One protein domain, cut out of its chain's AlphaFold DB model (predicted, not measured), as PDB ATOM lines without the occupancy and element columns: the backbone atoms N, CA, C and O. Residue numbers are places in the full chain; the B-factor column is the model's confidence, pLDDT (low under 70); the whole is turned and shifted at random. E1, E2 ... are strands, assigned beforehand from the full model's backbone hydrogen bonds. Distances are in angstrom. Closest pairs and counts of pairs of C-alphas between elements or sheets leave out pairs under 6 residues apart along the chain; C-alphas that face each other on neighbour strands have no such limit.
ATOM      1  N   PRO A 383      33.004 -21.886  31.423       88.19
ATOM      2  CA  PRO A 383      33.364 -23.169  32.009       88.19
ATOM      3  C   PRO A 383      33.290 -23.118  33.534       88.19
ATOM      4  O   PRO A 383      33.717 -22.146  34.157       88.19
ATOM      5  N   CYS A 384      32.768 -24.175  34.141       90.75
ATOM      6  CA  CYS A 384      32.580 -24.270  35.581       90.75
ATOM      7  C   CYS A 384      32.938 -25.676  36.064       90.75
ATOM      8  O   CYS A 384      32.821 -26.644  35.321       90.75
ATOM      9  N   VAL A 385      33.385 -25.808  37.312       88.31
ATOM     10  CA  VAL A 385      33.653 -27.121  37.916       88.31
ATOM     11  C   VAL A 385      32.429 -27.507  38.734       88.31
ATOM     12  O   VAL A 385      32.056 -26.779  39.651       88.31
ATOM     13  N   GLN A 386      31.772 -28.626  38.417       82.19
ATOM     14  CA  GLN A 386      30.672 -29.105  39.259       82.19
ATOM     15  C   GLN A 386      31.176 -29.293  40.690       82.19
ATOM     16  O   GLN A 386      32.211 -29.927  40.897       82.19
ATOM     17  N   LYS A 387      30.450 -28.746  41.674       76.75
ATOM     18  CA  LYS A 387      30.814 -28.909  43.085       76.75
ATOM     19  C   LYS A 387      30.928 -30.395  43.414       76.75
ATOM     20  O   LYS A 387      29.950 -31.132  43.286       76.75
ATOM     21  N   GLN A 388      32.105 -30.810  43.866       71.38
ATOM     22  CA  GLN A 388      32.354 -32.161  44.360       71.38
ATOM     23  C   GLN A 388      32.118 -32.234  45.876       71.38
ATOM     24  O   GLN A 388      31.811 -33.305  46.402       71.38
ATOM     25  N   SER A 389      32.214 -31.098  46.575       73.94
ATOM     26  CA  SER A 389      31.982 -30.966  48.013       73.94
ATOM     27  C   SER A 389      31.261 -29.657  48.385       73.94
ATOM     28  O   SER A 389      31.229 -28.701  47.611       73.94
ATOM     29  N   GLU A 390      30.668 -29.599  49.585       73.38
ATOM     30  CA  GLU A 390      30.038 -28.372  50.112       73.38
ATOM     31  C   GLU A 390      31.047 -27.227  50.327       73.38
ATOM     32  O   GLU A 390      30.645 -26.062  50.335       73.38
ATOM     33  N   ASP A 391      32.339 -27.552  50.455       78.81
ATOM     34  CA  ASP A 391      33.429 -26.600  50.687       78.81
ATOM     35  C   ASP A 391      33.989 -25.987  49.387       78.81
ATOM     36  O   ASP A 391      34.784 -25.044  49.443       78.81
ATOM     37  N   ASP A 392      33.571 -26.481  48.214       75.44
ATOM     38  CA  ASP A 392      34.029 -25.949  46.931       75.44
ATOM     39  C   ASP A 392      33.400 -24.566  46.659       75.44
ATOM     40  O   ASP A 392      32.194 -24.367  46.888       75.44
ATOM     41  N   PRO A 393      34.183 -23.593  46.145       73.62
ATOM     42  CA  PRO A 393      33.667 -22.275  45.790       73.62
ATOM     43  C   PRO A 393      32.505 -22.402  44.798       73.62
ATOM     44  O   PRO A 393      32.473 -23.315  43.975       73.62
ATOM     45  N   GLU A 394      31.519 -21.504  44.890       75.25
ATOM     46  CA  GLU A 394      30.405 -21.505  43.941       75.25
ATOM     47  C   GLU A 394      30.932 -21.329  42.516       75.25
ATOM     48  O   GLU A 394      31.515 -20.291  42.201       75.25
ATOM     49  N   PRO A 395      30.747 -22.336  41.648       76.81
ATOM     50  CA  PRO A 395      31.494 -22.422  40.401       76.81
ATOM     51  C   PRO A 395      31.053 -21.382  39.363       76.81
ATOM     52  O   PRO A 395      31.742 -21.195  38.368       76.81
ATOM     53  N   CYS A 396      29.942 -20.681  39.615       87.38
ATOM     54  CA  CYS A 396      29.410 -19.615  38.772       87.38
ATOM     55  C   CYS A 396      29.221 -18.276  39.512       87.38
ATOM     56  O   CYS A 396      28.555 -17.397  38.972       87.38
ATOM     57  N   GLU A 397      29.812 -18.109  40.706       86.00
ATOM     58  CA  GLU A 397      29.770 -16.911  41.583       86.00
ATOM     59  C   GLU A 397      28.388 -16.458  42.098       86.00
ATOM     60  O   GLU A 397      28.313 -15.882  43.183       86.00
ATOM     61  N   ASP A 398      27.315 -16.714  41.353       88.19
ATOM     62  CA  ASP A 398      25.935 -16.396  41.701       88.19
ATOM     63  C   ASP A 398      25.150 -17.702  41.945       88.19
ATOM     64  O   ASP A 398      25.158 -18.586  41.078       88.19
ATOM     65  N   PRO A 399      24.461 -17.846  43.093       86.69
ATOM     66  CA  PRO A 399      23.705 -19.053  43.434       86.69
ATOM     67  C   PRO A 399      22.527 -19.330  42.487       86.69
ATOM     68  O   PRO A 399      22.052 -20.467  42.419       86.69
ATOM     69  N   ASP A 400      22.054 -18.325  41.745       89.44
ATOM     70  CA  ASP A 400      21.017 -18.486  40.730       89.44
ATOM     71  C   ASP A 400      21.584 -18.946  39.375       89.44
ATOM     72  O   ASP A 400      20.807 -19.323  38.491       89.44
ATOM     73  N   ILE A 401      22.907 -18.983  39.186       91.81
ATOM     74  CA  ILE A 401      23.543 -19.521  37.977       91.81
ATOM     75  C   ILE A 401      23.896 -20.993  38.202       91.81
ATOM     76  O   ILE A 401      24.670 -21.356  39.085       91.81
ATOM     77  N   LEU A 402      23.328 -21.870  37.372       92.31
ATOM     78  CA  LEU A 402      23.518 -23.311  37.509       92.31
ATOM     79  C   LEU A 402      24.735 -23.772  36.701       92.31
ATOM     80  O   LEU A 402      24.809 -23.508  35.505       92.31
ATOM     81  N   CYS A 403      25.652 -24.500  37.335       92.44
ATOM     82  CA  CYS A 403      26.727 -25.210  36.644       92.44
ATOM     83  C   CYS A 403      26.210 -26.577  36.176       92.44
ATOM     84  O   CYS A 403      25.863 -27.417  37.008       92.44
ATOM     85  N   ILE A 404      26.124 -26.789  34.861       90.31
ATOM     86  CA  ILE A 404      25.608 -28.028  34.259       90.31
ATOM     87  C   ILE A 404      26.723 -28.712  33.479       90.31
ATOM     88  O   ILE A 404      27.341 -28.081  32.626       90.31
ATOM     89  N   GLY A 405      26.940 -29.999  33.747       89.69
ATOM     90  CA  GLY A 405      27.812 -30.859  32.944       89.69
ATOM     91  C   GLY A 405      27.060 -31.524  31.815       89.69
ATOM     92  O   GLY A 405      25.892 -31.890  31.968       89.69
ATOM     93  N   PHE A 406      27.744 -31.661  30.691       88.06
ATOM     94  CA  PHE A 406      27.229 -32.306  29.501       88.06
ATOM     95  C   PHE A 406      28.010 -33.588  29.262       88.06
ATOM     96  O   PHE A 406      29.229 -33.602  29.350       88.06
ATOM     97  N   GLU A 407      27.291 -34.650  28.932       88.88
ATOM     98  CA  GLU A 407      27.859 -35.936  28.551       88.88
ATOM     99  C   GLU A 407      27.266 -36.304  27.193       88.88
ATOM    100  O   GLU A 407      26.075 -36.072  26.943       88.88
ATOM    101  N   ASP A 408      28.093 -36.818  26.290       82.62
ATOM    102  CA  ASP A 408      27.613 -37.317  25.012       82.62
ATOM    103  C   ASP A 408      26.772 -38.585  25.258       82.62
ATOM    104  O   ASP A 408      27.268 -39.554  25.835       82.62
ATOM    105  N   PRO A 409      25.495 -38.611  24.846       84.00
ATOM    106  CA  PRO A 409      24.590 -39.700  25.201       84.00
ATOM    107  C   PRO A 409      24.941 -41.036  24.532       84.00
ATOM    108  O   PRO A 409      24.489 -42.079  25.008       84.00
ATOM    109  N   ASP A 410      25.702 -41.020  23.434       90.69
ATOM    110  CA  ASP A 410      26.058 -42.218  22.674       90.69
ATOM    111  C   ASP A 410      27.383 -42.821  23.159       90.69
ATOM    112  O   ASP A 410      27.548 -44.044  23.171       90.69
ATOM    113  N   THR A 411      28.327 -41.972  23.561       92.19
ATOM    114  CA  THR A 411      29.696 -42.380  23.920       92.19
ATOM    115  C   THR A 411      29.984 -42.332  25.419       92.19
ATOM    116  O   THR A 411      30.895 -43.021  25.878       92.19
ATOM    117  N   GLY A 412      29.210 -41.562  26.184       91.69
ATOM    118  CA  GLY A 412      29.470 -41.277  27.593       91.69
ATOM    119  C   GLY A 412      30.661 -40.340  27.825       91.69
ATOM    120  O   GLY A 412      31.199 -40.278  28.929       91.69
ATOM    121  N   GLU A 413      31.141 -39.665  26.777       91.38
ATOM    122  CA  GLU A 413      32.251 -38.719  26.872       91.38
ATOM    123  C   GLU A 413      31.815 -37.447  27.614       91.38
ATOM    124  O   GLU A 413      30.764 -36.881  27.311       91.38
ATOM    125  N   ASP A 414      32.623 -36.986  28.577       88.25
ATOM    126  CA  ASP A 414      32.409 -35.706  29.262       88.25
ATOM    127  C   ASP A 414      32.716 -34.548  28.302       88.25
ATOM    128  O   ASP A 414      33.844 -34.366  27.846       88.25
ATOM    129  N   LEU A 415      31.693 -33.753  28.002       85.38
ATOM    130  CA  LEU A 415      31.747 -32.598  27.105       85.38
ATOM    131  C   LEU A 415      32.023 -31.288  27.868       85.38
ATOM    132  O   LEU A 415      31.977 -30.193  27.290       85.38
ATOM    133  N   GLY A 416      32.295 -31.390  29.170       89.19
ATOM    134  CA  GLY A 416      32.580 -30.288  30.071       89.19
ATOM    135  C   GLY A 416      31.344 -29.759  30.795       89.19
ATOM    136  O   GLY A 416      30.199 -30.134  30.531       89.19
ATOM    137  N   SER A 417      31.589 -28.846  31.732       90.25
ATOM    138  CA  SER A 417      30.558 -28.198  32.543       90.25
ATOM    139  C   SER A 417      30.562 -26.687  32.348       90.25
ATOM    140  O   SER A 417      31.624 -26.072  32.284       90.25
ATOM    141  N   TYR A 418      29.371 -26.092  32.248       92.06
ATOM    142  CA  TYR A 418      29.201 -24.681  31.901       92.06
ATOM    143  C   TYR A 418      28.109 -23.997  32.731       92.06
ATOM    144  O   TYR A 418      27.112 -24.613  33.120       92.06
ATOM    145  N   CYS A 419      28.295 -22.702  32.977       92.50
ATOM    146  CA  CYS A 419      27.355 -21.845  33.685       92.50
ATOM    147  C   CYS A 419      26.126 -21.498  32.824       92.50
ATOM    148  O   CYS A 419      26.239 -21.113  31.656       92.50
ATOM    149  N   MET A 420      24.944 -21.611  33.435       93.31
ATOM    150  CA  MET A 420      23.633 -21.381  32.824       93.31
ATOM    151  C   MET A 420      22.842 -20.370  33.669       93.31
ATOM    152  O   MET A 420      22.275 -20.742  34.707       93.31
ATOM    153  N   PRO A 421      22.819 -19.085  33.270       94.31
ATOM    154  CA  PRO A 421      22.094 -18.045  33.997       94.31
ATOM    155  C   PRO A 421      20.570 -18.270  34.014       94.31
ATOM    156  O   PRO A 421      20.038 -18.947  33.126       94.31
ATOM    157  N   PRO A 422      19.835 -17.715  34.998       95.62
ATOM    158  CA  PRO A 422      18.378 -17.799  35.029       95.62
ATOM    159  C   PRO A 422      17.745 -17.046  33.855       95.62
ATOM    160  O   PRO A 422      18.292 -16.061  33.359       95.62
ATOM    161  N   CYS A 423      16.566 -17.491  33.423       95.31
ATOM    162  CA  CYS A 423      15.800 -16.734  32.439       95.31
ATOM    163  C   CYS A 423      15.321 -15.399  33.012       95.31
ATOM    164  O   CYS A 423      14.860 -15.325  34.154       95.31
ATOM    165  N   SER A 424      15.339 -14.361  32.180       92.81
ATOM    166  CA  SER A 424      14.721 -13.080  32.496       92.81
ATOM    167  C   SER A 424      13.200 -13.234  32.666       92.81
ATOM    168  O   SER A 424      12.561 -14.139  32.112       92.81
ATOM    169  N   ALA A 425      12.615 -12.325  33.449       92.94
ATOM    170  CA  ALA A 425      11.171 -12.254  33.649       92.94
ATOM    171  C   ALA A 425      10.417 -11.685  32.431       92.94
ATOM    172  O   ALA A 425       9.190 -11.765  32.401       92.94
ATOM    173  N   ASP A 426      11.121 -11.107  31.450       90.50
ATOM    174  CA  ASP A 426      10.516 -10.585  30.226       90.50
ATOM    175  C   ASP A 426      10.135 -11.758  29.305       90.50
ATOM    176  O   ASP A 426      11.030 -12.415  28.769       90.50
ATOM    177  N   PRO A 427       8.834 -12.033  29.086       88.00
ATOM    178  CA  PRO A 427       8.388 -13.176  28.295       88.00
ATOM    179  C   PRO A 427       8.834 -13.121  26.828       88.00
ATOM    180  O   PRO A 427       8.923 -14.176  26.201       88.00
ATOM    181  N   GLU A 428       9.125 -11.937  26.282       85.00
ATOM    182  CA  GLU A 428       9.588 -11.770  24.900       85.00
ATOM    183  C   GLU A 428      11.120 -11.838  24.792       85.00
ATOM    184  O   GLU A 428      11.651 -12.201  23.742       85.00
ATOM    185  N   ASN A 429      11.834 -11.565  25.890       88.94
ATOM    186  CA  ASN A 429      13.297 -11.458  25.944       88.94
ATOM    187  C   ASN A 429      13.890 -12.284  27.094       88.94
ATOM    188  O   ASN A 429      14.759 -11.829  27.844       88.94
ATOM    189  N   ARG A 430      13.408 -13.522  27.245       93.56
ATOM    190  CA  ARG A 430      13.768 -14.402  28.371       93.56
ATOM    191  C   ARG A 430      15.254 -14.740  28.419       93.56
ATOM    192  O   ARG A 430      15.802 -14.900  29.502       93.56
ATOM    193  N   CYS A 431      15.896 -14.860  27.262       94.81
ATOM    194  CA  CYS A 431      17.310 -15.197  27.131       94.81
ATOM    195  C   CYS A 431      17.955 -14.424  25.974       94.81
ATOM    196  O   CYS A 431      17.227 -13.965  25.088       94.81
ATOM    197  N   PRO A 432      19.295 -14.283  25.952       92.88
ATOM    198  CA  PRO A 432      20.013 -13.699  24.821       92.88
ATOM    199  C   PRO A 432      19.732 -14.441  23.514       92.88
ATOM    200  O   PRO A 432      19.334 -15.608  23.523       92.88
ATOM    201  N   GLN A 433      19.975 -13.799  22.374       88.88
ATOM    202  CA  GLN A 433      19.693 -14.457  21.102       88.88
ATOM    203  C   GLN A 433      20.505 -15.739  20.924       88.88
ATOM    204  O   GLN A 433      21.701 -15.785  21.221       88.88
ATOM    205  N   GLY A 434      19.851 -16.780  20.410       84.69
ATOM    206  CA  GLY A 434      20.438 -18.112  20.236       84.69
ATOM    207  C   GLY A 434      20.435 -18.979  21.500       84.69
ATOM    208  O   GLY A 434      20.893 -20.119  21.441       84.69
ATOM    209  N   TRP A 435      19.902 -18.473  22.616       90.94
ATOM    210  CA  TRP A 435      19.683 -19.221  23.851       90.94
ATOM    211  C   TRP A 435      18.207 -19.564  24.025       90.94
ATOM    212  O   TRP A 435      17.325 -18.801  23.631       90.94
ATOM    213  N   GLN A 436      17.929 -20.708  24.642       91.81
ATOM    214  CA  GLN A 436      16.565 -21.137  24.932       91.81
ATOM    215  C   GLN A 436      16.315 -21.122  26.430       91.81
ATOM    216  O   GLN A 436      17.116 -21.636  27.203       91.81
ATOM    217  N   CYS A 437      15.182 -20.559  26.836       95.00
ATOM    218  CA  CYS A 437      14.742 -20.646  28.216       95.00
ATOM    219  C   CYS A 437      14.100 -22.015  28.463       95.00
ATOM    220  O   CYS A 437      13.047 -22.307  27.891       95.00
ATOM    221  N   GLN A 438      14.735 -22.856  29.279       95.69
ATOM    222  CA  GLN A 438      14.264 -24.209  29.578       95.69
ATOM    223  C   GLN A 438      14.277 -24.479  31.084       95.69
ATOM    224  O   GLN A 438      15.217 -24.106  31.781       95.69
ATOM    225  N   ASP A 439      13.238 -25.151  31.583       95.75
ATOM    226  CA  ASP A 439      13.186 -25.646  32.963       95.75
ATOM    227  C   ASP A 439      14.117 -26.850  33.118       95.75
ATOM    228  O   ASP A 439      13.865 -27.920  32.555       95.75
ATOM    229  N   ILE A 440      15.197 -26.671  33.875       93.75
ATOM    230  CA  ILE A 440      16.183 -27.722  34.099       93.75
ATOM    231  C   ILE A 440      15.699 -28.637  35.216       93.75
ATOM    232  O   ILE A 440      15.410 -28.186  36.324       93.75
ATOM    233  N   LYS A 441      15.636 -29.941  34.935       93.75
ATOM    234  CA  LYS A 441      15.221 -30.969  35.896       93.75
ATOM    235  C   LYS A 441      16.292 -32.037  36.042       93.75
ATOM    236  O   LYS A 441      16.905 -32.419  35.050       93.75
ATOM    237  N   ASP A 442      16.480 -32.541  37.259       87.75
ATOM    238  CA  ASP A 442      17.304 -33.734  37.476       87.75
ATOM    239  C   ASP A 442      16.575 -35.024  37.068       87.75
ATOM    240  O   ASP A 442      15.403 -35.026  36.681       87.75
ATOM    241  N   SER A 443      17.270 -36.154  37.200       89.19
ATOM    242  CA  SER A 443      16.747 -37.496  36.931       89.19
ATOM    243  C   SER A 443      15.540 -37.894  37.794       89.19
ATOM    244  O   SER A 443      14.809 -38.811  37.426       89.19
ATOM    245  N   ASN A 444      15.281 -37.196  38.907       93.81
ATOM    246  CA  ASN A 444      14.097 -37.389  39.749       93.81
ATOM    247  C   ASN A 444      12.942 -36.444  39.369       93.81
ATOM    248  O   ASN A 444      11.891 -36.459  40.013       93.81
ATOM    249  N   GLY A 445      13.125 -35.604  38.346       93.94
ATOM    250  CA  GLY A 445      12.154 -34.609  37.906       93.94
ATOM    251  C   GLY A 445      12.077 -33.367  38.799       93.94
ATOM    252  O   GLY A 445      11.156 -32.564  38.623       93.94
ATOM    253  N   LYS A 446      13.004 -33.184  39.751       95.38
ATOM    254  CA  LYS A 446      13.072 -31.966  40.569       95.38
ATOM    255  C   LYS A 446      13.576 -30.821  39.692       95.38
ATOM    256  O   LYS A 446      14.640 -30.929  39.094       95.38
ATOM    257  N   SER A 447      12.805 -29.738  39.629       95.06
ATOM    258  CA  SER A 447      13.165 -28.520  38.894       95.06
ATOM    259  C   SER A 447      14.205 -27.695  39.658       95.06
ATOM    260  O   SER A 447      14.120 -27.543  40.880       95.06
ATOM    261  N   TYR A 448      15.158 -27.148  38.908       92.56
ATOM    262  CA  TYR A 448      16.170 -26.175  39.327       92.56
ATOM    263  C   TYR A 448      15.865 -24.777  38.755       92.56
ATOM    264  O   TYR A 448      16.717 -23.887  38.766       92.56
ATOM    265  N   GLY A 449      14.632 -24.580  38.281       95.12
ATOM    266  CA  GLY A 449      14.160 -23.360  37.642       95.12
ATOM    267  C   GLY A 449      14.490 -23.283  36.153       95.12
ATOM    268  O   GLY A 449      15.217 -24.103  35.589       95.12
ATOM    269  N   GLU A 450      13.940 -22.251  35.517       96.56
ATOM    270  CA  GLU A 450      14.172 -21.972  34.107       96.56
ATOM    271  C   GLU A 450      15.510 -21.257  33.909       96.56
ATOM    272  O   GLU A 450      15.754 -20.184  34.473       96.56
ATOM    273  N   LYS A 451      16.380 -21.866  33.104       95.19
ATOM    274  CA  LYS A 451      17.711 -21.361  32.772       95.19
ATOM    275  C   LYS A 451      17.803 -21.069  31.284       95.19
ATOM    276  O   LYS A 451      17.142 -21.711  30.467       95.19
ATOM    277  N   CYS A 452      18.644 -20.109  30.934       94.69
ATOM    278  CA  CYS A 452      19.069 -19.921  29.562       94.69
ATOM    279  C   CYS A 452      20.066 -21.021  29.221       94.69
ATOM    280  O   CYS A 452      21.144 -21.072  29.805       94.69
ATOM    281  N   VAL A 453      19.702 -21.883  28.275       90.69
ATOM    282  CA  VAL A 453      20.478 -23.059  27.877       90.69
ATOM    283  C   VAL A 453      20.883 -22.958  26.414       90.69
ATOM    284  O   VAL A 453      20.095 -22.548  25.553       90.69
ATOM    285  N   ARG A 454      22.119 -23.373  26.137       85.56
ATOM    286  CA  ARG A 454      22.666 -23.573  24.798       85.56
ATOM    287  C   ARG A 454      23.720 -24.681  24.832       85.56
ATOM    288  O   ARG A 454      24.367 -24.886  25.852       85.56
TER     289      ARG A 454
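What this domain is: This is residues 383 to 454 of the 487 residues of an uncharacterized protein of Deltaproteobacteria bacterium ADurb.Bin058 (UniProt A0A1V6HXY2). With little regular structure, the domain is two small antiparallel two-stranded hairpins, E1 with E2 and E3 with E4, that come near each other at their open ends, while long loops make up much of the rest. The 72 printed residues hold four named strands, E1 to E4, and no named helix; the class is all strand, with 26 residues in strands. It is only just compact, close to loose, with a radius of gyration of the C-alphas of 13.1 A and spans of 35 by 33 by 25 A.

Where its parts are: E1, residues 402 to 407, begins at C-alpha (23.518, -23.311, 37.509) and is 16.1 A long. E2, 414 to 420, measures 17.2 A; E3, 436 to 441, 14.8 A; E4, 447 to 453, 14.3 A, ending at (20.478, -23.059, 27.877).

How they stand to each other: In hairpin E1 and E2, at 158 degrees, N 404 and O 418 are 3.0 A apart, within hydrogen-bond range. In hairpin E3 and E4, at 152 degrees, N 438 and O 451 are 2.9 A apart, within that range. The closest C-alphas of E2 and E4, Met 420 and Cys 452, are 5.8 A apart. E1 and E3 are apart.

The domain as a whole: The farthest C-alphas, Asp 391 and Glu 428, are 38.1 A apart. The link E2 to E3 is long. The printed part has no cut, and no printed residue is under 70 in pLDDT.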